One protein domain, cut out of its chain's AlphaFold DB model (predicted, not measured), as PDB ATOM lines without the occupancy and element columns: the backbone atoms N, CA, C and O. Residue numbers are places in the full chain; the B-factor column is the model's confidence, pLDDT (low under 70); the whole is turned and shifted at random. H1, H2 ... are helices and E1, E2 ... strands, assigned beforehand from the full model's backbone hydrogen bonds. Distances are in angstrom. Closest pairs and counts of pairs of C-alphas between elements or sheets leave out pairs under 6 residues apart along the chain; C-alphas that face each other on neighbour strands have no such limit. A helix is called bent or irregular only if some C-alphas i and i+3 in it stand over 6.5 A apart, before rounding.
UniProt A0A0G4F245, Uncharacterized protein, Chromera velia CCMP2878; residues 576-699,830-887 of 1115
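AT A GLANCE: This is residues 576 to 699 and 830 to 887 of the 1115 residues of an uncharacterized protein of Chromera velia CCMP2878 (UniProt A0A0G4F245). What does the model look like? The chain is wound in stacked turns, a three-sided solenoid with a wall of seven short strands on each side; beyond its last turn lie helices H1 and H2 and most of a long loop, residues 846 to 866. What is it made of? The 182 printed residues hold, along the chain, strands E1 to E19, H1, E20, E21 and H2; the class is mostly strand, though under half of the residues, 84, are in named elements. How do the sheets run, and how large is the whole? The three sheets, E1 E4 E7 E10 E13 E16 E19, E2 E5 E8 E11 E14 E17 E20 and E3 E6 E9 E12 E15 E18 E21, are all parallel. The whole is compact, with a radius of gyration of the C-alphas of 17.6 A, yet elongated, spanning 57 by 31 by 29 A.

IN THESE COORDINATES: Where is the first sheet? E1 is residues 577 to 579, from C-alpha 577 at (218.148, 108.830, 158.674); then come E4 595 to 597, E7 613 to 615, E10 630 to 633 (10.3 A), E13 648 to 651, E16 666 to 669 and E19 685 to 687. Where are the other two? E2 is 583 to 585, E5 601 to 603, E8 619 to 621, E11 637 to 639, E14 655 to 657, E17 673 to 675 and E20 836 to 838. E3 is 589 to 591, E6 607 to 609, E9 625 to 627, E12 643 to 645, E15 661 to 663, E18 678 to 681 and E21 842 to 845. Where are the helices? H1 is 690 to 696, 10.0 A long, and irregular, but only just: C-alphas 691 and 694 are 6.9 A apart. H2 is 867 to 875, 11.9 A long, ending at C-alpha 875 (218.952, 152.593, 143.296).

HOW THE PARTS SIT: What joins neighbour strands? For instance, E1 and E4 are parallel at 2 degrees, with N 578 and O 595 2.9 A apart; E8 and E11 have N 639 and O 620 at 2.8 A, and E18 and E21 have N 680 and O 843 at 2.8 A, each within hydrogen-bond range. Where are the helices? H2 only just is on the first sheet, with 5 pairs of C-alphas within 10 A, and only grazes it with residues 867 to 869; its closest C-alphas to E19 are Leu 867 and Phe 687, 6.5 A. H1 and H2 only just touch, with 3 pairs of C-alphas within 8 A, closest Asp 690 and Pro 868 at 6.2 A, about perpendicular at 85 degrees. Are their backbones regular? In H2 every O i to N i+4 pair is within hydrogen-bond range; in H1 1 of 3 is, beside 3 of 4 O i to N i+3 pairs.

THE WHOLE: How far does it reach? The two C-alphas farthest apart, Val 586 and Arg 854, are 58.4 A apart. Where is the cut, and which link is long? Residues 700 to 829 are not printed, and C-alphas 699 and 830 are 25.5 A apart; E21 to H2 is a long link of 21 residues, in which 848 to 849 pair antiparallel with 861 to 862. Where is confidence low? The mean pLDDT of the printed part is 80.9, and 58 residues are under 70, among them 690 to 699, 830 to 836, 846 to 868 and 878 to 887.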
ATOM      1  N   PRO A 576     222.633 107.686 159.726       90.56
ATOM      2  CA  PRO A 576     221.371 107.794 160.451       90.56
ATOM      3  C   PRO A 576     220.386 108.737 159.745       90.56
ATOM      4  O   PRO A 576     220.496 109.960 159.854       90.56
ATOM      5  N   SER A 577     219.382 108.153 159.090       91.88
ATOM      6  CA  SER A 577     218.148 108.830 158.674       91.88
ATOM      7  C   SER A 577     217.008 108.498 159.645       91.88
ATOM      8  O   SER A 577     216.798 107.334 159.994       91.88
ATOM      9  N   ASN A 578     216.288 109.519 160.118       91.69
ATOM     10  CA  ASN A 578     215.095 109.376 160.953       91.69
ATOM     11  C   ASN A 578     213.959 110.235 160.393       91.69
ATOM     12  O   ASN A 578     214.085 111.458 160.300       91.69
ATOM     13  N   SER A 579     212.835 109.590 160.079       90.56
ATOM     14  CA  SER A 579     211.668 110.236 159.481       90.56
ATOM     15  C   SER A 579     210.431 110.059 160.365       90.56
ATOM     16  O   SER A 579     209.973 108.943 160.621       90.56
ATOM     17  N   TRP A 580     209.932 111.182 160.882       92.06
ATOM     18  CA  TRP A 580     208.686 111.329 161.645       92.06
ATOM     19  C   TRP A 580     207.576 111.991 160.815       92.06
ATOM     20  O   TRP A 580     206.399 111.845 161.143       92.06
ATOM     21  N   GLY A 581     207.942 112.716 159.753       87.31
ATOM     22  CA  GLY A 581     207.021 113.150 158.705       87.31
ATOM     23  C   GLY A 581     206.711 112.025 157.703       87.31
ATOM     24  O   GLY A 581     207.411 111.014 157.666       87.31
ATOM     25  N   PRO A 582     205.656 112.162 156.880       86.12
ATOM     26  CA  PRO A 582     205.414 111.253 155.767       86.12
ATOM     27  C   PRO A 582     206.371 111.570 154.610       86.12
ATOM     28  O   PRO A 582     206.296 112.633 153.997       86.12
ATOM     29  N   GLU A 583     207.257 110.631 154.303       91.44
ATOM     30  CA  GLU A 583     208.278 110.756 153.263       91.44
ATOM     31  C   GLU A 583     207.920 109.886 152.052       91.44
ATOM     32  O   GLU A 583     207.520 108.727 152.201       91.44
ATOM     33  N   LYS A 584     208.025 110.450 150.844       91.69
ATOM     34  CA  LYS A 584     207.759 109.744 149.586       91.69
ATOM     35  C   LYS A 584     208.780 110.127 148.518       91.69
ATOM     36  O   LYS A 584     208.589 111.090 147.779       91.69
ATOM     37  N   THR A 585     209.812 109.300 148.410       88.88
ATOM     38  CA  THR A 585     210.807 109.333 147.333       88.88
ATOM     39  C   THR A 585     210.360 108.398 146.209       88.88
ATOM     40  O   THR A 585     210.180 107.196 146.413       88.88
ATOM     41  N   VAL A 586     210.112 108.962 145.029       90.69
ATOM     42  CA  VAL A 586     209.673 108.269 143.799       90.69
ATOM     43  C   VAL A 586     210.859 108.021 142.852       90.69
ATOM     44  O   VAL A 586     210.785 107.202 141.937       90.69
ATOM     45  N   SER A 587     211.955 108.736 143.081       90.88
ATOM     46  CA  SER A 587     213.203 108.748 142.324       90.88
ATOM     47  C   SER A 587     214.289 107.848 142.931       90.88
ATOM     48  O   SER A 587     214.119 107.246 143.989       90.88
ATOM     49  N   TRP A 588     215.435 107.758 142.246       91.75
ATOM     50  CA  TRP A 588     216.668 107.241 142.841       91.75
ATOM     51  C   TRP A 588     217.383 108.363 143.601       91.75
ATOM     52  O   TRP A 588     217.626 109.429 143.029       91.75
ATOM     53  N   GLY A 589     217.754 108.093 144.851       90.31
ATOM     54  CA  GLY A 589     218.547 108.986 145.690       90.31
ATOM     55  C   GLY A 589     219.667 108.240 146.415       90.31
ATOM     56  O   GLY A 589     219.586 107.027 146.609       90.31
ATOM     57  N   MET A 590     220.712 108.962 146.821       93.62
ATOM     58  CA  MET A 590     221.819 108.439 147.627       93.62
ATOM     59  C   MET A 590     222.101 109.391 148.795       93.62
ATOM     60  O   MET A 590     222.620 110.494 148.602       93.62
ATOM     61  N   ASN A 591     221.756 108.951 150.009       94.12
ATOM     62  CA  ASN A 591     221.770 109.774 151.218       94.12
ATOM     63  C   ASN A 591     222.938 109.364 152.129       94.12
ATOM     64  O   ASN A 591     222.874 108.408 152.897       94.12
ATOM     65  N   CYS A 592     224.033 110.108 152.004       96.19
ATOM     66  CA  CYS A 592     225.313 109.903 152.674       96.19
ATOM     67  C   CYS A 592     225.582 110.850 153.852       96.19
ATOM     68  O   CYS A 592     226.589 110.683 154.545       96.19
ATOM     69  N   GLY A 593     224.703 111.822 154.098       94.69
ATOM     70  CA  GLY A 593     224.691 112.638 155.309       94.69
ATOM     71  C   GLY A 593     223.441 112.387 156.170       94.69
ATOM     72  O   GLY A 593     222.434 111.904 155.651       94.69
ATOM     73  N   PRO A 594     223.481 112.653 157.493       95.81
ATOM     74  CA  PRO A 594     222.358 112.372 158.392       95.81
ATOM     75  C   PRO A 594     221.092 113.154 158.033       95.81
ATOM     76  O   PRO A 594     221.177 114.355 157.777       95.81
ATOM     77  N   GLN A 595     219.930 112.502 158.108       96.12
ATOM     78  CA  GLN A 595     218.632 113.097 157.760       96.12
ATOM     79  C   GLN A 595     217.655 113.088 158.945       96.12
ATOM     80  O   GLN A 595     217.530 112.083 159.649       96.12
ATOM     81  N   TYR A 596     216.958 114.207 159.164       96.62
ATOM     82  CA  TYR A 596     215.977 114.381 160.245       96.62
ATOM     83  C   TYR A 596     214.691 115.044 159.728       96.62
ATOM     84  O   TYR A 596     214.576 116.271 159.664       96.62
ATOM     85  N   THR A 597     213.706 114.221 159.378       95.50
ATOM     86  CA  THR A 597     212.478 114.641 158.689       95.50
ATOM     87  C   THR A 597     211.303 114.721 159.666       95.50
ATOM     88  O   THR A 597     210.783 113.699 160.106       95.50
ATOM     89  N   PHE A 598     210.852 115.928 160.017       94.31
ATOM     90  CA  PHE A 598     209.714 116.166 160.923       94.31
ATOM     91  C   PHE A 598     208.421 116.582 160.199       94.31
ATOM     92  O   PHE A 598     207.360 116.644 160.821       94.31
ATOM     93  N   ALA A 599     208.499 116.862 158.899       94.94
ATOM     94  CA  ALA A 599     207.400 117.309 158.047       94.94
ATOM     95  C   ALA A 599     207.370 116.507 156.725       94.94
ATOM     96  O   ALA A 599     208.291 115.732 156.480       94.94
ATOM     97  N   PRO A 600     206.321 116.629 155.887       95.69
ATOM     98  CA  PRO A 600     206.234 115.878 154.637       95.69
ATOM     99  C   PRO A 600     207.383 116.184 153.667       95.69
ATOM    100  O   PRO A 600     207.628 117.352 153.369       95.69
ATOM    101  N   ILE A 601     208.022 115.148 153.122       96.00
ATOM    102  CA  ILE A 601     208.981 115.280 152.013       96.00
ATOM    103  C   ILE A 601     208.455 114.503 150.810       96.00
ATOM    104  O   ILE A 601     208.086 113.331 150.925       96.00
ATOM    105  N   PHE A 602     208.434 115.155 149.651       96.25
ATOM    106  CA  PHE A 602     208.113 114.543 148.367       96.25
ATOM    107  C   PHE A 602     209.271 114.772 147.397       96.25
ATOM    108  O   PHE A 602     209.506 115.906 146.979       96.25
ATOM    109  N   ASP A 603     209.983 113.700 147.048       94.75
ATOM    110  CA  ASP A 603     211.106 113.741 146.112       94.75
ATOM    111  C   ASP A 603     210.798 112.904 144.861       94.75
ATOM    112  O   ASP A 603     210.460 111.721 144.937       94.75
ATOM    113  N   CYS A 604     210.900 113.542 143.701       94.75
ATOM    114  CA  CYS A 604     210.791 112.956 142.365       94.75
ATOM    115  C   CYS A 604     212.055 113.201 141.521       94.75
ATOM    116  O   CYS A 604     212.082 112.840 140.342       94.75
ATOM    117  N   GLY A 605     213.086 113.833 142.086       90.06
ATOM    118  CA  GLY A 605     214.341 114.162 141.425       90.06
ATOM    119  C   GLY A 605     215.497 113.252 141.838       90.06
ATOM    120  O   GLY A 605     215.413 112.516 142.813       90.06
ATOM    121  N   ILE A 606     216.604 113.275 141.092       92.62
ATOM    122  CA  ILE A 606     217.814 112.554 141.518       92.62
ATOM    123  C   ILE A 606     218.397 113.276 142.736       92.62
ATOM    124  O   ILE A 606     218.877 114.399 142.587       92.62
ATOM    125  N   SER A 607     218.380 112.647 143.909       94.25
ATOM    126  CA  SER A 607     218.909 113.226 145.149       94.25
ATOM    127  C   SER A 607     220.293 112.669 145.515       94.25
ATOM    128  O   SER A 607     220.569 111.475 145.419       94.25
ATOM    129  N   LEU A 608     221.211 113.554 145.904       95.88
ATOM    130  CA  LEU A 608     222.620 113.255 146.186       95.88
ATOM    131  C   LEU A 608     223.061 114.009 147.449       95.88
ATOM    132  O   LEU A 608     223.760 115.023 147.375       95.88
ATOM    133  N   ASN A 609     222.614 113.527 148.609       95.88
ATOM    134  CA  ASN A 609     222.694 114.246 149.880       95.88
ATOM    135  C   ASN A 609     223.869 113.731 150.724       95.88
ATOM    136  O   ASN A 609     223.749 112.730 151.421       95.88
ATOM    137  N   PHE A 610     225.024 114.393 150.663       96.25
ATOM    138  CA  PHE A 610     226.234 114.035 151.419       96.25
ATOM    139  C   PHE A 610     226.413 114.824 152.728       96.25
ATOM    140  O   PHE A 610     227.261 114.450 153.538       96.25
ATOM    141  N   GLY A 611     225.664 115.910 152.938       94.56
ATOM    142  CA  GLY A 611     225.697 116.693 154.179       94.56
ATOM    143  C   GLY A 611     224.475 116.478 155.080       94.56
ATOM    144  O   GLY A 611     223.579 115.701 154.761       94.56
ATOM    145  N   PHE A 612     224.460 117.119 156.253       96.12
ATOM    146  CA  PHE A 612     223.342 117.003 157.199       96.12
ATOM    147  C   PHE A 612     222.096 117.693 156.635       96.12
ATOM    148  O   PHE A 612     222.170 118.872 156.309       96.12
ATOM    149  N   GLN A 613     220.959 117.002 156.599       96.81
ATOM    150  CA  GLN A 613     219.688 117.546 156.119       96.81
ATOM    151  C   GLN A 613     218.609 117.427 157.203       96.81
ATOM    152  O   GLN A 613     218.481 116.386 157.853       96.81
ATOM    153  N   ALA A 614     217.811 118.472 157.419       96.88
ATOM    154  CA  ALA A 614     216.693 118.404 158.357       96.88
ATOM    155  C   ALA A 614     215.527 119.326 157.968       96.88
ATOM    156  O   ALA A 614     215.720 120.510 157.695       96.88
ATOM    157  N   ALA A 615     214.309 118.781 157.984       96.50
ATOM    158  CA  ALA A 615     213.102 119.458 157.511       96.50
ATOM    159  C   ALA A 615     212.015 119.492 158.596       96.50
ATOM    160  O   ALA A 615     211.440 118.463 158.959       96.50
ATOM    161  N   TRP A 616     211.700 120.690 159.097       97.31
ATOM    162  CA  TRP A 616     210.578 120.963 160.010       97.31
ATOM    163  C   TRP A 616     209.331 121.496 159.294       97.31
ATOM    164  O   TRP A 616     208.290 121.674 159.926       97.31
ATOM    165  N   ALA A 617     209.419 121.722 157.985       96.88
ATOM    166  CA  ALA A 617     208.325 122.156 157.125       96.88
ATOM    167  C   ALA A 617     208.315 121.357 155.803       96.88
ATOM    168  O   ALA A 617     209.305 120.686 155.505       96.88
ATOM    169  N   PRO A 618     207.204 121.363 155.038       96.94
ATOM    170  CA  PRO A 618     207.073 120.534 153.843       96.94
ATOM    171  C   PRO A 618     208.103 120.874 152.761       96.94
ATOM    172  O   PRO A 618     208.244 122.038 152.397       96.94
ATOM    173  N   MET A 619     208.760 119.860 152.207       96.75
ATOM    174  CA  MET A 619     209.792 120.004 151.177       96.75
ATOM    175  C   MET A 619     209.381 119.220 149.928       96.75
ATOM    176  O   MET A 619     208.984 118.056 150.020       96.75
ATOM    177  N   THR A 620     209.433 119.861 148.761       97.00
ATOM    178  CA  THR A 620     209.019 119.264 147.482       97.00
ATOM    179  C   THR A 620     210.125 119.417 146.445       97.00
ATOM    180  O   THR A 620     210.362 120.519 145.955       97.00
ATOM    181  N   THR A 621     210.773 118.315 146.077       95.75
ATOM    182  CA  THR A 621     211.879 118.280 145.110       95.75
ATOM    183  C   THR A 621     211.451 117.503 143.865       95.75
ATOM    184  O   THR A 621     211.057 116.346 143.945       95.75
ATOM    185  N   LEU A 622     211.496 118.132 142.690       95.12
ATOM    186  CA  LEU A 622     211.041 117.541 141.419       95.12
ATOM    187  C   LEU A 622     212.177 117.362 140.395       95.12
ATOM    188  O   LEU A 622     211.918 117.077 139.226       95.12
ATOM    189  N   ASN A 623     213.430 117.588 140.798       94.31
ATOM    190  CA  ASN A 623     214.585 117.688 139.901       94.31
ATOM    191  C   ASN A 623     215.893 117.308 140.617       94.31
ATOM    192  O   ASN A 623     215.894 117.106 141.826       94.31
ATOM    193  N   LEU A 624     217.004 117.209 139.881       93.81
ATOM    194  CA  LEU A 624     218.330 116.906 140.435       93.81
ATOM    195  C   LEU A 624     218.664 117.825 141.624       93.81
ATOM    196  O   LEU A 624     218.827 119.026 141.423       93.81
ATOM    197  N   ASN A 625     218.830 117.258 142.821       95.69
ATOM    198  CA  ASN A 625     219.309 117.963 144.007       95.69
ATOM    199  C   ASN A 625     220.591 117.297 144.532       95.69
ATOM    200  O   ASN A 625     220.606 116.104 144.827       95.69
ATOM    201  N   MET A 626     221.681 118.055 144.634       96.81
ATOM    202  CA  MET A 626     222.971 117.580 145.133       96.81
ATOM    203  C   MET A 626     223.431 118.433 146.313       96.81
ATOM    204  O   MET A 626     224.026 119.494 146.129       96.81
ATOM    205  N   VAL A 627     223.195 117.940 147.527       95.62
ATOM    206  CA  VAL A 627     223.458 118.646 148.786       95.62
ATOM    207  C   VAL A 627     224.707 118.061 149.444       95.62
ATOM    208  O   VAL A 627     224.648 117.045 150.130       95.62
ATOM    209  N   THR A 628     225.878 118.667 149.234       95.38
ATOM    210  CA  THR A 628     227.120 118.268 149.935       95.38
ATOM    211  C   THR A 628     227.364 119.052 151.223       95.38
ATOM    212  O   THR A 628     228.291 118.732 151.967       95.38
ATOM    213  N   GLY A 629     226.589 120.112 151.437       92.56
ATOM    214  CA  GLY A 629     226.596 120.975 152.609       92.56
ATOM    215  C   GLY A 629     225.462 120.671 153.590       92.56
ATOM    216  O   GLY A 629     224.736 119.701 153.415       92.56
ATOM    217  N   ASN A 630     225.302 121.487 154.634       94.88
ATOM    218  CA  ASN A 630     224.230 121.273 155.617       94.88
ATOM    219  C   ASN A 630     222.973 122.073 155.248       94.88
ATOM    220  O   ASN A 630     223.080 123.268 155.009       94.88
ATOM    221  N   GLU A 631     221.798 121.455 155.272       96.38
ATOM    222  CA  GLU A 631     220.532 122.017 154.787       96.38
ATOM    223  C   GLU A 631     219.419 121.857 155.836       96.38
ATOM    224  O   GLU A 631     219.245 120.787 156.426       96.38
ATOM    225  N   VAL A 632     218.723 122.950 156.158       96.88
ATOM    226  CA  VAL A 632     217.903 123.058 157.375       96.88
ATOM    227  C   VAL A 632     216.659 123.923 157.114       96.88
ATOM    228  O   VAL A 632     216.671 125.135 157.342       96.88
ATOM    229  N   HIS A 633     215.561 123.309 156.668       96.88
ATOM    230  CA  HIS A 633     214.322 124.027 156.338       96.88
ATOM    231  C   HIS A 633     213.343 124.065 157.528       96.88
ATOM    232  O   HIS A 633     212.849 123.035 157.996       96.88
ATOM    233  N   PHE A 634     213.013 125.268 157.998       96.62
ATOM    234  CA  PHE A 634     211.957 125.555 158.981       96.62
ATOM    235  C   PHE A 634     210.674 126.118 158.346       96.62
ATOM    236  O   PHE A 634     209.659 126.259 159.030       96.62
ATOM    237  N   ALA A 635     210.709 126.433 157.051       96.69
ATOM    238  CA  ALA A 635     209.582 126.868 156.234       96.69
ATOM    239  C   ALA A 635     209.503 126.031 154.937       96.69
ATOM    240  O   ALA A 635     210.459 125.319 154.636       96.69
ATOM    241  N   PRO A 636     208.368 126.038 154.206       97.25
ATOM    242  CA  PRO A 636     208.190 125.148 153.062       97.25
ATOM    243  C   PRO A 636     209.140 125.470 151.901       97.25
ATOM    244  O   PRO A 636     209.269 126.645 151.555       97.25
ATOM    245  N   ASP A 637     209.707 124.437 151.269       96.62
ATOM    246  CA  ASP A 637     210.487 124.553 150.026       96.62
ATOM    247  C   ASP A 637     209.795 123.874 148.833       96.62
ATOM    248  O   ASP A 637     209.199 122.795 148.959       96.62
ATOM    249  N   LEU A 638     209.923 124.497 147.658       96.81
ATOM    250  CA  LEU A 638     209.513 123.946 146.369       96.81
ATOM    251  C   LEU A 638     210.634 124.075 145.321       96.81
ATOM    252  O   LEU A 638     210.733 125.063 144.587       96.81
ATOM    253  N   THR A 639     211.433 123.021 145.197       96.06
ATOM    254  CA  THR A 639     212.532 122.898 144.239       96.06
ATOM    255  C   THR A 639     212.086 122.140 142.981       96.06
ATOM    256  O   THR A 639     211.949 120.917 142.958       96.06
ATOM    257  N   VAL A 640     211.863 122.885 141.897       96.12
ATOM    258  CA  VAL A 640     211.452 122.397 140.563       96.12
ATOM    259  C   VAL A 640     212.610 122.425 139.554       96.12
ATOM    260  O   VAL A 640     212.610 121.671 138.580       96.12
ATOM    261  N   GLY A 641     213.607 123.284 139.769       93.06
ATOM    262  CA  GLY A 641     214.838 123.332 138.977       93.06
ATOM    263  C   GLY A 641     216.017 122.613 139.656       93.06
ATOM    264  O   GLY A 641     215.926 122.288 140.838       93.06
ATOM    265  N   PRO A 642     217.120 122.324 138.937       94.44
ATOM    266  CA  PRO A 642     218.279 121.638 139.510       94.44
ATOM    267  C   PRO A 642     218.977 122.450 140.612       94.44
ATOM    268  O   PRO A 642     219.219 123.645 140.444       94.44
ATOM    269  N   VAL A 643     219.381 121.791 141.697       95.50
ATOM    270  CA  VAL A 643     220.119 122.387 142.822       95.50
ATOM    271  C   VAL A 643     221.443 121.655 143.035       95.50
ATOM    272  O   VAL A 643     221.509 120.427 143.017       95.50
ATOM    273  N   MET A 644     222.517 122.415 143.251       96.19
ATOM    274  CA  MET A 644     223.792 121.917 143.765       96.19
ATOM    275  C   MET A 644     224.224 122.793 144.944       96.19
ATOM    276  O   MET A 644     224.719 123.907 144.758       96.19
ATOM    277  N   ASN A 645     224.008 122.289 146.156       95.75
ATOM    278  CA  ASN A 645     224.277 122.965 147.415       95.75
ATOM    279  C   ASN A 645     225.551 122.401 148.067       95.75
ATOM    280  O   ASN A 645     225.539 121.392 148.771       95.75
ATOM    281  N   PHE A 646     226.673 123.081 147.840       95.06
ATOM    282  CA  PHE A 646     227.958 122.842 148.508       95.06
ATOM    283  C   PHE A 646     228.127 123.694 149.782       95.06
ATOM    284  O   PHE A 646     229.216 123.746 150.356       95.06
ATOM    285  N   GLY A 647     227.081 124.427 150.170       92.31
ATOM    286  CA  GLY A 647     227.093 125.500 151.149       92.31
ATOM    287  C   GLY A 647     226.561 125.115 152.525       92.31
ATOM    288  O   GLY A 647     226.822 124.031 153.041       92.31
ATOM    289  N   ILE A 648     225.847 126.039 153.165       93.44
ATOM    290  CA  ILE A 648     225.025 125.734 154.344       93.44
ATOM    291  C   ILE A 648     223.727 126.529 154.207       93.44
ATOM    292  O   ILE A 648     223.797 127.750 154.192       93.44
ATOM    293  N   GLU A 649     222.582 125.869 154.115       95.75
ATOM    294  CA  GLU A 649     221.285 126.482 153.807       95.75
ATOM    295  C   GLU A 649     220.345 126.409 155.018       95.75
ATOM    296  O   GLU A 649     220.207 125.361 155.653       95.75
ATOM    297  N   TYR A 650     219.738 127.545 155.372       96.69
ATOM    298  CA  TYR A 650     218.827 127.690 156.511       96.69
ATOM    299  C   TYR A 650     217.603 128.529 156.125       96.69
ATOM    300  O   TYR A 650     217.674 129.765 156.109       96.69
ATOM    301  N   ASP A 651     216.461 127.880 155.902       96.06
ATOM    302  CA  ASP A 651     215.246 128.554 155.432       96.06
ATOM    303  C   ASP A 651     214.215 128.707 156.547       96.06
ATOM    304  O   ASP A 651     213.560 127.759 156.975       96.06
ATOM    305  N   PHE A 652     214.059 129.937 157.028       95.12
ATOM    306  CA  PHE A 652     213.080 130.343 158.039       95.12
ATOM    307  C   PHE A 652     211.810 130.959 157.430       95.12
ATOM    308  O   PHE A 652     210.863 131.258 158.159       95.12
ATOM    309  N   ALA A 653     211.779 131.151 156.111       94.25
ATOM    310  CA  ALA A 653     210.641 131.639 155.339       94.25
ATOM    311  C   ALA A 653     210.520 130.861 154.009       94.25
ATOM    312  O   ALA A 653     211.525 130.311 153.566       94.25
ATOM    313  N   PRO A 654     209.324 130.781 153.388       96.00
ATOM    314  CA  PRO A 654     209.085 129.899 152.245       96.00
ATOM    315  C   PRO A 654     210.007 130.169 151.050       96.00
ATOM    316  O   PRO A 654     210.122 131.312 150.594       96.00
ATOM    317  N   THR A 655     210.600 129.111 150.515       95.06
ATOM    318  CA  THR A 655     211.476 129.141 149.340       95.06
ATOM    319  C   THR A 655     210.826 128.457 148.144       95.06
ATOM    320  O   THR A 655     209.995 127.556 148.268       95.06
ATOM    321  N   GLY A 656     211.208 128.900 146.951       95.12
ATOM    322  CA  GLY A 656     210.919 128.187 145.717       95.12
ATOM    323  C   GLY A 656     212.016 128.415 144.690       95.12
ATOM    324  O   GLY A 656     212.451 129.546 144.469       95.12
ATOM    325  N   ASN A 657     212.463 127.342 144.047       94.62
ATOM    326  CA  ASN A 657     213.457 127.399 142.985       94.62
ATOM    327  C   ASN A 657     212.954 126.666 141.739       94.62
ATOM    328  O   ASN A 657     212.893 125.438 141.710       94.62
ATOM    329  N   SER A 658     212.656 127.406 140.673       94.06
ATOM    330  CA  SER A 658     212.331 126.842 139.354       94.06
ATOM    331  C   SER A 658     213.476 126.960 138.342       94.06
ATOM    332  O   SER A 658     213.264 126.705 137.158       94.06
ATOM    333  N   GLY A 659     214.672 127.360 138.783       91.12
ATOM    334  CA  GLY A 659     215.872 127.507 137.959       91.12
ATOM    335  C   GLY A 659     217.054 126.659 138.447       91.12
ATOM    336  O   GLY A 659     216.907 125.771 139.284       91.12
ATOM    337  N   VAL A 660     218.242 126.895 137.886       91.81
ATOM    338  CA  VAL A 660     219.459 126.162 138.282       91.81
ATOM    339  C   VAL A 660     220.142 126.918 139.420       91.81
ATOM    340  O   VAL A 660     220.696 127.989 139.182       91.81
ATOM    341  N   SER A 661     220.137 126.364 140.632       93.44
ATOM    342  CA  SER A 661     220.820 126.955 141.791       93.44
ATOM    343  C   SER A 661     222.159 126.264 142.049       93.44
ATOM    344  O   SER A 661     222.215 125.050 142.237       93.44
ATOM    345  N   LEU A 662     223.243 127.038 142.073       94.25
ATOM    346  CA  LEU A 662     224.587 126.608 142.456       94.25
ATOM    347  C   LEU A 662     225.011 127.402 143.698       94.25
ATOM    348  O   LEU A 662     225.438 128.556 143.593       94.25
ATOM    349  N   LEU A 663     224.871 126.803 144.880       94.00
ATOM    350  CA  LEU A 663     225.172 127.429 146.167       94.00
ATOM    351  C   LEU A 663     226.509 126.904 146.701       94.00
ATOM    352  O   LEU A 663     226.624 125.749 147.093       94.00
ATOM    353  N   PHE A 664     227.538 127.752 146.731       90.88
ATOM    354  CA  PHE A 664     228.902 127.381 147.145       90.88
ATOM    355  C   PHE A 664     229.253 127.810 148.583       90.88
ATOM    356  O   PHE A 664     230.425 127.861 148.953       90.88
ATOM    357  N   THR A 665     228.262 128.224 149.374       92.19
ATOM    358  CA  THR A 665     228.460 129.080 150.555       92.19
ATOM    359  C   THR A 665     227.204 129.130 151.433       92.19
ATOM    360  O   THR A 665     226.191 128.532 151.094       92.19
ATOM    361  N   THR A 666     227.235 129.816 152.574       90.69
ATOM    362  CA  THR A 666     226.085 129.858 153.492       90.69
ATOM    363  C   THR A 666     224.950 130.756 152.988       90.69
ATOM    364  O   THR A 666     225.173 131.938 152.743       90.69
ATOM    365  N   SER A 667     223.729 130.233 152.918       91.88
ATOM    366  CA  SER A 667     222.493 131.001 152.762       91.88
ATOM    367  C   SER A 667     221.682 131.010 154.065       91.88
ATOM    368  O   SER A 667     221.662 130.046 154.833       91.88
ATOM    369  N   PHE A 668     221.003 132.126 154.324       91.69
ATOM    370  CA  PHE A 668     219.991 132.253 155.371       91.69
ATOM    371  C   PHE A 668     218.768 132.984 154.810       91.69
ATOM    372  O   PHE A 668     218.881 134.142 154.391       91.69
ATOM    373  N   THR A 669     217.592 132.357 154.850       92.25
ATOM    374  CA  THR A 669     216.373 132.894 154.227       92.25
ATOM    375  C   THR A 669     215.319 133.234 155.281       92.25
ATOM    376  O   THR A 669     214.651 132.350 155.806       92.25
ATOM    377  N   PHE A 670     215.151 134.519 155.618       89.50
ATOM    378  CA  PHE A 670     214.166 135.004 156.605       89.50
ATOM    379  C   PHE A 670     212.973 135.757 155.987       89.50
ATOM    380  O   PHE A 670     212.092 136.211 156.718       89.50
ATOM    381  N   ILE A 671     212.929 135.894 154.660       89.00
ATOM    382  CA  ILE A 671     211.784 136.412 153.894       89.00
ATOM    383  C   ILE A 671     211.452 135.456 152.744       89.00
ATOM    384  O   ILE A 671     212.374 134.817 152.234       89.00
ATOM    385  N   PRO A 672     210.177 135.343 152.326       91.31
ATOM    386  CA  PRO A 672     209.814 134.522 151.181       91.31
ATOM    387  C   PRO A 672     210.619 134.888 149.927       91.31
ATOM    388  O   PRO A 672     210.794 136.071 149.608       91.31
ATOM    389  N   SER A 673     211.087 133.881 149.192       90.31
ATOM    390  CA  SER A 673     211.859 134.095 147.964       90.31
ATOM    391  C   SER A 673     211.501 133.097 146.866       90.31
ATOM    392  O   SER A 673     211.145 131.952 147.140       90.31
ATOM    393  N   TRP A 674     211.586 133.551 145.613       92.06
ATOM    394  CA  TRP A 674     211.417 132.706 144.434       92.06
ATOM    395  C   TRP A 674     212.529 132.971 143.415       92.06
ATOM    396  O   TRP A 674     212.584 134.037 142.794       92.06
ATOM    397  N   THR A 675     213.396 131.982 143.210       88.62
ATOM    398  CA  THR A 675     214.430 131.997 142.170       88.62
ATOM    399  C   THR A 675     213.881 131.314 140.914       88.62
ATOM    400  O   THR A 675     213.694 130.100 140.877       88.62
ATOM    401  N   ALA A 676     213.631 132.089 139.853       87.81
ATOM    402  CA  ALA A 676     213.251 131.571 138.530       87.81
ATOM    403  C   ALA A 676     214.424 131.564 137.524       87.81
ATOM    404  O   ALA A 676     214.220 131.450 136.315       87.81
ATOM    405  N   SER A 677     215.651 131.742 138.017       86.56
ATOM    406  CA  SER A 677     216.851 132.074 137.245       86.56
ATOM    407  C   SER A 677     217.960 131.029 137.424       86.56
ATOM    408  O   SER A 677     217.872 130.136 138.264       86.56
ATOM    409  N   ILE A 678     219.032 131.128 136.637       85.81
ATOM    410  CA  ILE A 678     220.280 130.425 136.949       85.81
ATOM    411  C   ILE A 678     221.014 131.250 138.012       85.81
ATOM    412  O   ILE A 678     221.629 132.268 137.697       85.81
ATOM    413  N   ARG A 679     220.936 130.833 139.278       86.75
ATOM    414  CA  ARG A 679     221.525 131.531 140.427       86.75
ATOM    415  C   ARG A 679     222.822 130.850 140.850       86.75
ATOM    416  O   ARG A 679     222.818 129.717 141.310       86.75
ATOM    417  N   THR A 680     223.940 131.564 140.754       88.31
ATOM    418  CA  THR A 680     225.241 131.128 141.282       88.31
ATOM    419  C   THR A 680     225.604 131.976 142.497       88.31
ATOM    420  O   THR A 680     225.939 133.155 142.375       88.31
ATOM    421  N   THR A 681     225.526 131.383 143.686       86.75
ATOM    422  CA  THR A 681     225.741 132.073 144.965       86.75
ATOM    423  C   THR A 681     227.110 131.689 145.523       86.75
ATOM    424  O   THR A 681     227.305 130.563 145.981       86.75
ATOM    425  N   ILE A 682     228.071 132.618 145.454       84.88
ATOM    426  CA  ILE A 682     229.464 132.411 145.904       84.88
ATOM    427  C   ILE A 682     229.810 133.213 147.167       84.88
ATOM    428  O   ILE A 682     230.808 132.926 147.827       84.88
ATOM    429  N   THR A 683     228.966 134.174 147.545       82.50
ATOM    430  CA  THR A 683     229.015 134.907 148.817       82.50
ATOM    431  C   THR A 683     227.978 134.426 149.823       82.50
ATOM    432  O   THR A 683     226.860 134.111 149.419       82.50
ATOM    433  N   PRO A 684     228.301 134.408 151.132       83.38
ATOM    434  CA  PRO A 684     227.303 134.258 152.180       83.38
ATOM    435  C   PRO A 684     226.131 135.230 151.985       83.38
ATOM    436  O   PRO A 684     226.315 136.451 151.978       83.38
ATOM    437  N   LEU A 685     224.932 134.684 151.802       84.31
ATOM    438  CA  LEU A 685     223.747 135.429 151.385       84.31
ATOM    439  C   LEU A 685     222.688 135.378 152.483       84.31
ATOM    440  O   LEU A 685     222.336 134.299 152.952       84.31
ATOM    441  N   THR A 686     222.162 136.535 152.883       84.81
ATOM    442  CA  THR A 686     221.203 136.605 153.992       84.81
ATOM    443  C   THR A 686     219.991 137.433 153.579       84.81
ATOM    444  O   THR A 686     220.035 138.665 153.575       84.81
ATOM    445  N   PHE A 687     218.892 136.762 153.231       83.38
ATOM    446  CA  PHE A 687     217.622 137.412 152.916       83.38
ATOM    447  C   PHE A 687     216.941 137.835 154.225       83.38
ATOM    448  O   PHE A 687     216.312 137.019 154.895       83.38
ATOM    449  N   LEU A 688     217.081 139.106 154.610       80.94
ATOM    450  CA  LEU A 688     216.431 139.701 155.785       80.94
ATOM    451  C   LEU A 688     215.337 140.694 155.369       80.94
ATOM    452  O   LEU A 688     215.495 141.356 154.344       80.94
ATOM    453  N   PRO A 689     214.280 140.890 156.180       71.88
ATOM    454  CA  PRO A 689     213.379 142.024 156.006       71.88
ATOM    455  C   PRO A 689     214.108 143.335 156.344       71.88
ATOM    456  O   PRO A 689     214.680 143.458 157.432       71.88
ATOM    457  N   ASP A 690     214.005 144.342 155.470       59.25
ATOM    458  CA  ASP A 690     214.639 145.672 155.616       59.25
ATOM    459  C   ASP A 690     214.347 146.346 156.977       59.25
ATOM    460  O   ASP A 690     215.182 147.056 157.540       59.25
ATOM    461  N   VAL A 691     213.186 146.041 157.570       60.44
ATOM    462  CA  VAL A 691     212.746 146.504 158.900       60.44
ATOM    463  C   VAL A 691     213.769 146.218 160.011       60.44
ATOM    464  O   VAL A 691     213.903 147.011 160.943       60.44
ATOM    465  N   PHE A 692     214.515 145.110 159.932       54.06
ATOM    466  CA  PHE A 692     215.545 144.776 160.923       54.06
ATOM    467  C   PHE A 692     216.890 145.456 160.647       54.06
ATOM    468  O   PHE A 692     217.739 145.546 161.536       54.06
ATOM    469  N   GLU A 693     217.122 145.930 159.429       56.06
ATOM    470  CA  GLU A 693     218.473 146.143 158.925       56.06
ATOM    471  C   GLU A 693     219.074 147.485 159.358       56.06
ATOM    472  O   GLU A 693     220.199 147.533 159.869       56.06
ATOM    473  N   ASP A 694     218.278 148.556 159.269       53.44
ATOM    474  CA  ASP A 694     218.645 149.906 159.725       53.44
ATOM    475  C   ASP A 694     218.865 149.965 161.263       53.44
ATOM    476  O   ASP A 694     219.511 150.889 161.769       53.44
ATOM    477  N   TRP A 695     218.393 148.947 162.006       55.09
ATOM    478  CA  TRP A 695     218.603 148.760 163.451       55.09
ATOM    479  C   TRP A 695     219.780 147.827 163.795       55.09
ATOM    480  O   TRP A 695     220.574 148.156 164.677       55.09
ATOM    481  N   VAL A 696     219.915 146.676 163.117       54.25
ATOM    482  CA  VAL A 696     220.883 145.619 163.480       54.25
ATOM    483  C   VAL A 696     222.257 145.800 162.829       54.25
ATOM    484  O   VAL A 696     223.265 145.505 163.467       54.25
ATOM    485  N   LEU A 697     222.363 146.289 161.588       56.38
ATOM    486  CA  LEU A 697     223.673 146.394 160.915       56.38
ATOM    487  C   LEU A 697     224.375 147.739 161.161       56.38
ATOM    488  O   LEU A 697     225.594 147.874 160.994       56.38
ATOM    489  N   ARG A 698     223.630 148.752 161.613       53.28
ATOM    490  CA  ARG A 698     224.085 150.144 161.683       53.28
ATOM    491  C   ARG A 698     225.004 150.407 162.887       53.28
ATOM    492  O   ARG A 698     224.589 150.899 163.937       53.28
ATOM    493  N   ARG A 699     226.306 150.118 162.733       46.22
ATOM    494  CA  ARG A 699     227.340 150.452 163.738       46.22
ATOM    495  C   ARG A 699     227.295 151.965 164.067       46.22
ATOM    496  O   ARG A 699     227.453 152.781 163.158       46.22
ATOM    497  N   ASN A 830     206.102 148.792 151.449       45.94
ATOM    498  CA  ASN A 830     205.884 148.280 150.094       45.94
ATOM    499  C   ASN A 830     206.140 146.761 150.043       45.94
ATOM    500  O   ASN A 830     207.146 146.293 150.575       45.94
ATOM    501  N   LEU A 831     205.268 145.997 149.375       41.00
ATOM    502  CA  LEU A 831     205.348 144.527 149.344       41.00
ATOM    503  C   LEU A 831     206.661 143.991 148.741       41.00
ATOM    504  O   LEU A 831     207.152 142.955 149.188       41.00
ATOM    505  N   ASP A 832     207.285 144.747 147.831       44.41
ATOM    506  CA  ASP A 832     208.619 144.471 147.272       44.41
ATOM    507  C   ASP A 832     209.729 144.364 148.342       44.41
ATOM    508  O   ASP A 832     210.773 143.766 148.096       44.41
ATOM    509  N   ALA A 833     209.522 144.915 149.547       48.28
ATOM    510  CA  ALA A 833     210.467 144.824 150.664       48.28
ATOM    511  C   ALA A 833     210.404 143.481 151.426       48.28
ATOM    512  O   ALA A 833     211.212 143.257 152.333       48.28
ATOM    513  N   PHE A 834     209.451 142.603 151.087       55.66
ATOM    514  CA  PHE A 834     209.195 141.336 151.786       55.66
ATOM    515  C   PHE A 834     209.229 140.094 150.888       55.66
ATOM    516  O   PHE A 834     209.220 138.989 151.420       55.66
ATOM    517  N   PHE A 835     209.283 140.243 149.562       56.47
ATOM    518  CA  PHE A 835     209.341 139.128 148.613       56.47
ATOM    519  C   PHE A 835     210.476 139.339 147.613       56.47
ATOM    520  O   PHE A 835     210.432 140.270 146.810       56.47
ATOM    521  N   VAL A 836     211.479 138.457 147.618       69.56
ATOM    522  CA  VAL A 836     212.551 138.494 146.608       69.56
ATOM    523  C   VAL A 836     212.222 137.523 145.482       69.56
ATOM    524  O   VAL A 836     212.435 136.319 145.600       69.56
ATOM    525  N   VAL A 837     211.706 138.065 144.378       72.50
ATOM    526  CA  VAL A 837     211.563 137.343 143.107       72.50
ATOM    527  C   VAL A 837     212.760 137.687 142.227       72.50
ATOM    528  O   VAL A 837     212.907 138.830 141.791       72.50
ATOM    529  N   GLU A 838     213.624 136.710 141.957       73.75
ATOM    530  CA  GLU A 838     214.722 136.883 141.003       73.75
ATOM    531  C   GLU A 838     214.202 136.631 139.576       73.75
ATOM    532  O   GLU A 838     213.713 135.529 139.295       73.75
ATOM    533  N   PRO A 839     214.278 137.620 138.663       66.75
ATOM    534  CA  PRO A 839     213.738 137.487 137.314       66.75
ATOM    535  C   PRO A 839     214.518 136.447 136.491       66.75
ATOM    536  O   PRO A 839     215.712 136.245 136.730       66.75
ATOM    537  N   PRO A 840     213.882 135.803 135.494       52.88
ATOM    538  CA  PRO A 840     214.535 134.802 134.655       52.88
ATOM    539  C   PRO A 840     215.744 135.397 133.918       52.88
ATOM    540  O   PRO A 840     215.641 136.407 133.224       52.88
ATOM    541  N   GLY A 841     216.895 134.747 134.077       66.38
ATOM    542  CA  GLY A 841     218.204 135.212 133.623       66.38
ATOM    543  C   GLY A 841     219.319 134.390 134.275       66.38
ATOM    544  O   GLY A 841     219.065 133.283 134.755       66.38
ATOM    545  N   PHE A 842     220.533 134.937 134.330       58.97
ATOM    546  CA  PHE A 842     221.636 134.405 135.137       58.97
ATOM    547  C   PHE A 842     222.013 135.449 136.193       58.97
ATOM    548  O   PHE A 842     222.221 136.614 135.861       58.97
ATOM    549  N   VAL A 843     222.115 135.040 137.457       69.62
ATOM    550  CA  VAL A 843     222.484 135.904 138.584       69.62
ATOM    551  C   VAL A 843     223.720 135.327 139.274       69.62
ATOM    552  O   VAL A 843     223.681 134.199 139.766       69.62
ATOM    553  N   VAL A 844     224.817 136.090 139.331       69.25
ATOM    554  CA  VAL A 844     225.969 135.764 140.188       69.25
ATOM    555  C   VAL A 844     225.966 136.689 141.400       69.25
ATOM    556  O   VAL A 844     226.144 137.901 141.267       69.25
ATOM    557  N   HIS A 845     225.823 136.123 142.597       71.44
ATOM    558  CA  HIS A 845     226.006 136.873 143.840       71.44
ATOM    559  C   HIS A 845     227.490 136.859 144.217       71.44
ATOM    560  O   HIS A 845     227.973 135.921 144.850       71.44
ATOM    561  N   CYS A 846     228.216 137.879 143.747       69.75
ATOM    562  CA  CYS A 846     229.639 138.127 144.017       69.75
ATOM    563  C   CYS A 846     229.862 139.079 145.212       69.75
ATOM    564  O   CYS A 846     228.952 139.841 145.551       69.75
ATOM    565  N   PRO A 847     231.072 139.108 145.814       66.69
ATOM    566  CA  PRO A 847     231.447 140.135 146.787       66.69
ATOM    567  C   PRO A 847     231.551 141.516 146.137       66.69
ATOM    568  O   PRO A 847     231.839 141.631 144.944       66.69
ATOM    569  N   ARG A 848     231.323 142.571 146.923       69.50
ATOM    570  CA  ARG A 848     231.085 143.935 146.422       69.50
ATOM    571  C   ARG A 848     232.015 144.930 147.113       69.50
ATOM    572  O   ARG A 848     232.025 145.009 148.336       69.50
ATOM    573  N   GLU A 849     232.801 145.707 146.371       62.75
ATOM    574  CA  GLU A 849     233.602 146.786 146.973       62.75
ATOM    575  C   GLU A 849     232.759 148.051 147.178       62.75
ATOM    576  O   GLU A 849     232.198 148.586 146.228       62.75
ATOM    577  N   TYR A 850     232.690 148.571 148.410       56.56
ATOM    578  CA  TYR A 850     231.945 149.807 148.683       56.56
ATOM    579  C   TYR A 850     232.815 151.057 148.461       56.56
ATOM    580  O   TYR A 850     233.728 151.355 149.244       56.56
ATOM    581  N   LEU A 851     232.484 151.837 147.429       55.59
ATOM    582  CA  LEU A 851     233.138 153.103 147.094       55.59
ATOM    583  C   LEU A 851     232.426 154.308 147.743       55.59
ATOM    584  O   LEU A 851     231.578 154.957 147.140       55.59
ATOM    585  N   ASP A 852     232.808 154.643 148.982       55.41
ATOM    586  CA  ASP A 852     232.405 155.899 149.645       55.41
ATOM    587  C   ASP A 852     233.058 157.108 148.952       55.41
ATOM    588  O   ASP A 852     234.244 157.363 149.157       55.41
ATOM    589  N   GLU A 853     232.285 157.896 148.193       53.38
ATOM    590  CA  GLU A 853     232.747 159.131 147.527       53.38
ATOM    591  C   GLU A 853     233.498 160.115 148.451       53.38
ATOM    592  O   GLU A 853     234.226 160.991 147.979       53.38
ATOM    593  N   ARG A 854     233.275 160.049 149.773       50.53
ATOM    594  CA  ARG A 854     233.690 161.083 150.739       50.53
ATOM    595  C   ARG A 854     234.844 160.658 151.646       50.53
ATOM    596  O   ARG A 854     235.245 161.435 152.520       50.53
ATOM    597  N   ARG A 855     235.403 159.462 151.454       47.41
ATOM    598  CA  ARG A 855     236.599 158.960 152.154       47.41
ATOM    599  C   ARG A 855     237.497 158.233 151.144       47.41
ATOM    600  O   ARG A 855     237.026 157.787 150.111       47.41
ATOM    601  N   ASN A 856     238.801 158.108 151.422       46.28
ATOM    602  CA  ASN A 856     239.683 157.280 150.581       46.28
ATOM    603  C   ASN A 856     239.056 155.882 150.401       46.28
ATOM    604  O   ASN A 856     238.605 155.341 151.417       46.28
ATOM    605  N   PRO A 857     239.075 155.283 149.192       52.25
ATOM    606  CA  PRO A 857     238.495 153.962 148.961       52.25
ATOM    607  C   PRO A 857     239.109 152.975 149.951       52.25
ATOM    608  O   PRO A 857     240.324 152.772 149.978       52.25
ATOM    609  N   THR A 858     238.279 152.430 150.844       49.28
ATOM    610  CA  THR A 858     238.793 151.719 152.028       49.28
ATOM    611  C   THR A 858     239.231 150.282 151.739       49.28
ATOM    612  O   THR A 858     239.672 149.604 152.665       49.28
ATOM    613  N   GLY A 859     239.129 149.835 150.479       56.62
ATOM    614  CA  GLY A 859     239.487 148.482 150.041       56.62
ATOM    615  C   GLY A 859     238.689 147.399 150.765       56.62
ATOM    616  O   GLY A 859     239.222 146.331 151.051       56.62
ATOM    617  N   ARG A 860     237.447 147.713 151.157       60.44
ATOM    618  CA  ARG A 860     236.547 146.772 151.821       60.44
ATOM    619  C   ARG A 860     235.667 146.102 150.787       60.44
ATOM    620  O   ARG A 860     234.695 146.692 150.318       60.44
ATOM    621  N   ILE A 861     236.048 144.871 150.484       61.34
ATOM    622  CA  ILE A 861     235.192 143.871 149.871       61.34
ATOM    623  C   ILE A 861     234.154 143.489 150.930       61.34
ATOM    624  O   ILE A 861     234.535 142.947 151.962       61.34
ATOM    625  N   TYR A 862     232.883 143.794 150.680       65.56
ATOM    626  CA  TYR A 862     231.755 143.292 151.457       65.56
ATOM    627  C   TYR A 862     231.363 141.916 150.924       65.56
ATOM    628  O   TYR A 862     231.091 141.745 149.732       65.56
ATOM    629  N   VAL A 863     231.374 140.932 151.816       63.53
ATOM    630  CA  VAL A 863     231.185 139.513 151.499       63.53
ATOM    631  C   VAL A 863     229.808 138.999 151.924       63.53
ATOM    632  O   VAL A 863     229.371 137.971 151.423       63.53
ATOM    633  N   PHE A 864     229.099 139.726 152.789       59.59
ATOM    634  CA  PHE A 864     227.673 139.511 153.045       59.59
ATOM    635  C   PHE A 864     226.852 140.451 152.168       59.59
ATOM    636  O   PHE A 864     227.052 141.662 152.233       59.59
ATOM    637  N   SER A 865     225.919 139.901 151.388       65.81
ATOM    638  CA  SER A 865     224.913 140.688 150.664       65.81
ATOM    639  C   SER A 865     223.552 140.565 151.349       65.81
ATOM    640  O   SER A 865     223.113 139.466 151.704       65.81
ATOM    641  N   THR A 866     222.889 141.705 151.528       67.75
ATOM    642  CA  THR A 866     221.522 141.833 152.043       67.75
ATOM    643  C   THR A 866     220.668 142.479 150.958       67.75
ATOM    644  O   THR A 866     220.597 143.700 150.818       67.75
ATOM    645  N   LEU A 867     220.057 141.638 150.121       65.75
ATOM    646  CA  LEU A 867     219.531 142.056 148.816       65.75
ATOM    647  C   LEU A 867     218.526 143.231 148.832       65.75
ATOM    648  O   LEU A 867     218.617 144.047 147.913       65.75
ATOM    649  N   PRO A 868     217.644 143.415 149.840       66.75
ATOM    650  CA  PRO A 868     216.805 144.615 149.927       66.75
ATOM    651  C   PRO A 868     217.602 145.914 150.137       66.75
ATOM    652  O   PRO A 868     217.329 146.917 149.474       66.75
ATOM    653  N   GLN A 869     218.613 145.921 151.016       70.81
ATOM    654  CA  GLN A 869     219.473 147.090 151.217       70.81
ATOM    655  C   GLN A 869     220.410 147.323 150.045       70.81
ATOM    656  O   GLN A 869     220.516 148.465 149.611       70.81
ATOM    657  N   ASP A 870     221.082 146.287 149.549       68.50
ATOM    658  CA  ASP A 870     222.054 146.421 148.464       68.50
ATOM    659  C   ASP A 870     221.403 147.027 147.218       68.50
ATOM    660  O   ASP A 870     221.873 148.046 146.710       68.50
ATOM    661  N   ARG A 871     220.265 146.464 146.789       72.19
ATOM    662  CA  ARG A 871     219.488 146.975 145.656       72.19
ATOM    663  C   ARG A 871     219.024 148.411 145.894       72.19
ATOM    664  O   ARG A 871     219.154 149.252 145.012       72.19
ATOM    665  N   ARG A 872     218.556 148.737 147.103       73.50
ATOM    666  CA  ARG A 872     218.213 150.120 147.461       73.50
ATOM    667  C   ARG A 872     219.427 151.049 147.436       73.50
ATOM    668  O   ARG A 872     219.275 152.206 147.079       73.50
ATOM    669  N   LEU A 873     220.616 150.612 147.849       69.69
ATOM    670  CA  LEU A 873     221.819 151.450 147.817       69.69
ATOM    671  C   LEU A 873     222.317 151.662 146.383       69.69
ATOM    672  O   LEU A 873     222.860 152.728 146.099       69.69
ATOM    673  N   GLU A 874     222.109 150.696 145.494       71.12
ATOM    674  CA  GLU A 874     222.326 150.818 144.049       71.12
ATOM    675  C   GLU A 874     221.325 151.820 143.433       71.12
ATOM    676  O   GLU A 874     221.738 152.809 142.827       71.12
ATOM    677  N   GLU A 875     220.024 151.665 143.709       75.31
ATOM    678  CA  GLU A 875     218.952 152.593 143.296       75.31
ATOM    679  C   GLU A 875     219.110 154.013 143.901       75.31
ATOM    680  O   GLU A 875     218.841 155.013 143.236       75.31
ATOM    681  N   GLU A 876     219.603 154.138 145.142       75.69
ATOM    682  CA  GLU A 876     219.946 155.412 145.802       75.69
ATOM    683  C   GLU A 876     221.296 156.004 145.308       75.69
ATOM    684  O   GLU A 876     221.686 157.079 145.778       75.69
ATOM    685  N   GLY A 877     222.018 155.337 144.392       73.38
ATOM    686  CA  GLY A 877     223.286 155.802 143.803       73.38
ATOM    687  C   GLY A 877     224.479 155.833 144.770       73.38
ATOM    688  O   GLY A 877     225.370 156.668 144.630       73.38
ATOM    689  N   LYS A 878     224.464 154.977 145.798       68.19
ATOM    690  CA  LYS A 878     225.435 154.927 146.911       68.19
ATOM    691  C   LYS A 878     226.289 153.664 146.919       68.19
ATOM    692  O   LYS A 878     227.399 153.697 147.446       68.19
ATOM    693  N   LEU A 879     225.780 152.572 146.352       66.06
ATOM    694  CA  LEU A 879     226.531 151.353 146.083       66.06
ATOM    695  C   LEU A 879     226.905 151.336 144.600       66.06
ATOM    696  O   LEU A 879     226.066 151.077 143.743       66.06
ATOM    697  N   PHE A 880     228.175 151.602 144.305       60.03
ATOM    698  CA  PHE A 880     228.752 151.293 143.002       60.03
ATOM    699  C   PHE A 880     229.240 149.847 143.039       60.03
ATOM    700  O   PHE A 880     230.219 149.551 143.723       60.03
ATOM    701  N   LEU A 881     228.547 148.948 142.341       57.25
ATOM    702  CA  LEU A 881     228.995 147.566 142.194       57.25
ATOM    703  C   LEU A 881     230.305 147.522 141.393       57.25
ATOM    704  O   LEU A 881     230.456 148.211 140.384       57.25
ATOM    705  N   SER A 882     231.250 146.691 141.835       55.81
ATOM    706  CA  SER A 882     232.429 146.366 141.030       55.81
ATOM    707  C   SER A 882     232.006 145.483 139.858       55.81
ATOM    708  O   SER A 882     231.427 144.421 140.078       55.81
ATOM    709  N   GLU A 883     232.352 145.874 138.629       54.56
ATOM    710  CA  GLU A 883     232.188 145.026 137.435       54.56
ATOM    711  C   GLU A 883     233.008 143.723 137.533       54.56
ATOM    712  O   GLU A 883     232.721 142.745 136.845       54.56
ATOM    713  N   THR A 884     234.031 143.682 138.398       58.41
ATOM    714  CA  THR A 884     234.839 142.486 138.650       58.41
ATOM    715  C   THR A 884     234.440 141.792 139.951       58.41
ATOM    716  O   THR A 884     234.582 142.337 141.049       58.41
ATOM    717  N   CYS A 885     234.009 140.535 139.826       60.59
ATOM    718  CA  CYS A 885     233.832 139.616 140.945       60.59
ATOM    719  C   CYS A 885     235.189 139.269 141.575       60.59
ATOM    720  O   CYS A 885     235.951 138.460 141.040       60.59
ATOM    721  N   THR A 886     235.497 139.867 142.724       63.38
ATOM    722  CA  THR A 886     236.671 139.504 143.527       63.38
ATOM    723  C   THR A 886     236.421 138.192 144.277       63.38
ATOM    724  O   THR A 886     235.296 137.896 144.670       63.38
ATOM    725  N   THR A 887     237.456 137.374 144.495       62.16
ATOM    726  CA  THR A 887     237.357 136.239 145.430       62.16
ATOM    727  C   THR A 887     237.557 136.774 146.850       62.16
ATOM    728  O   THR A 887     238.598 137.392 147.098       62.16
TER     729      THR A 887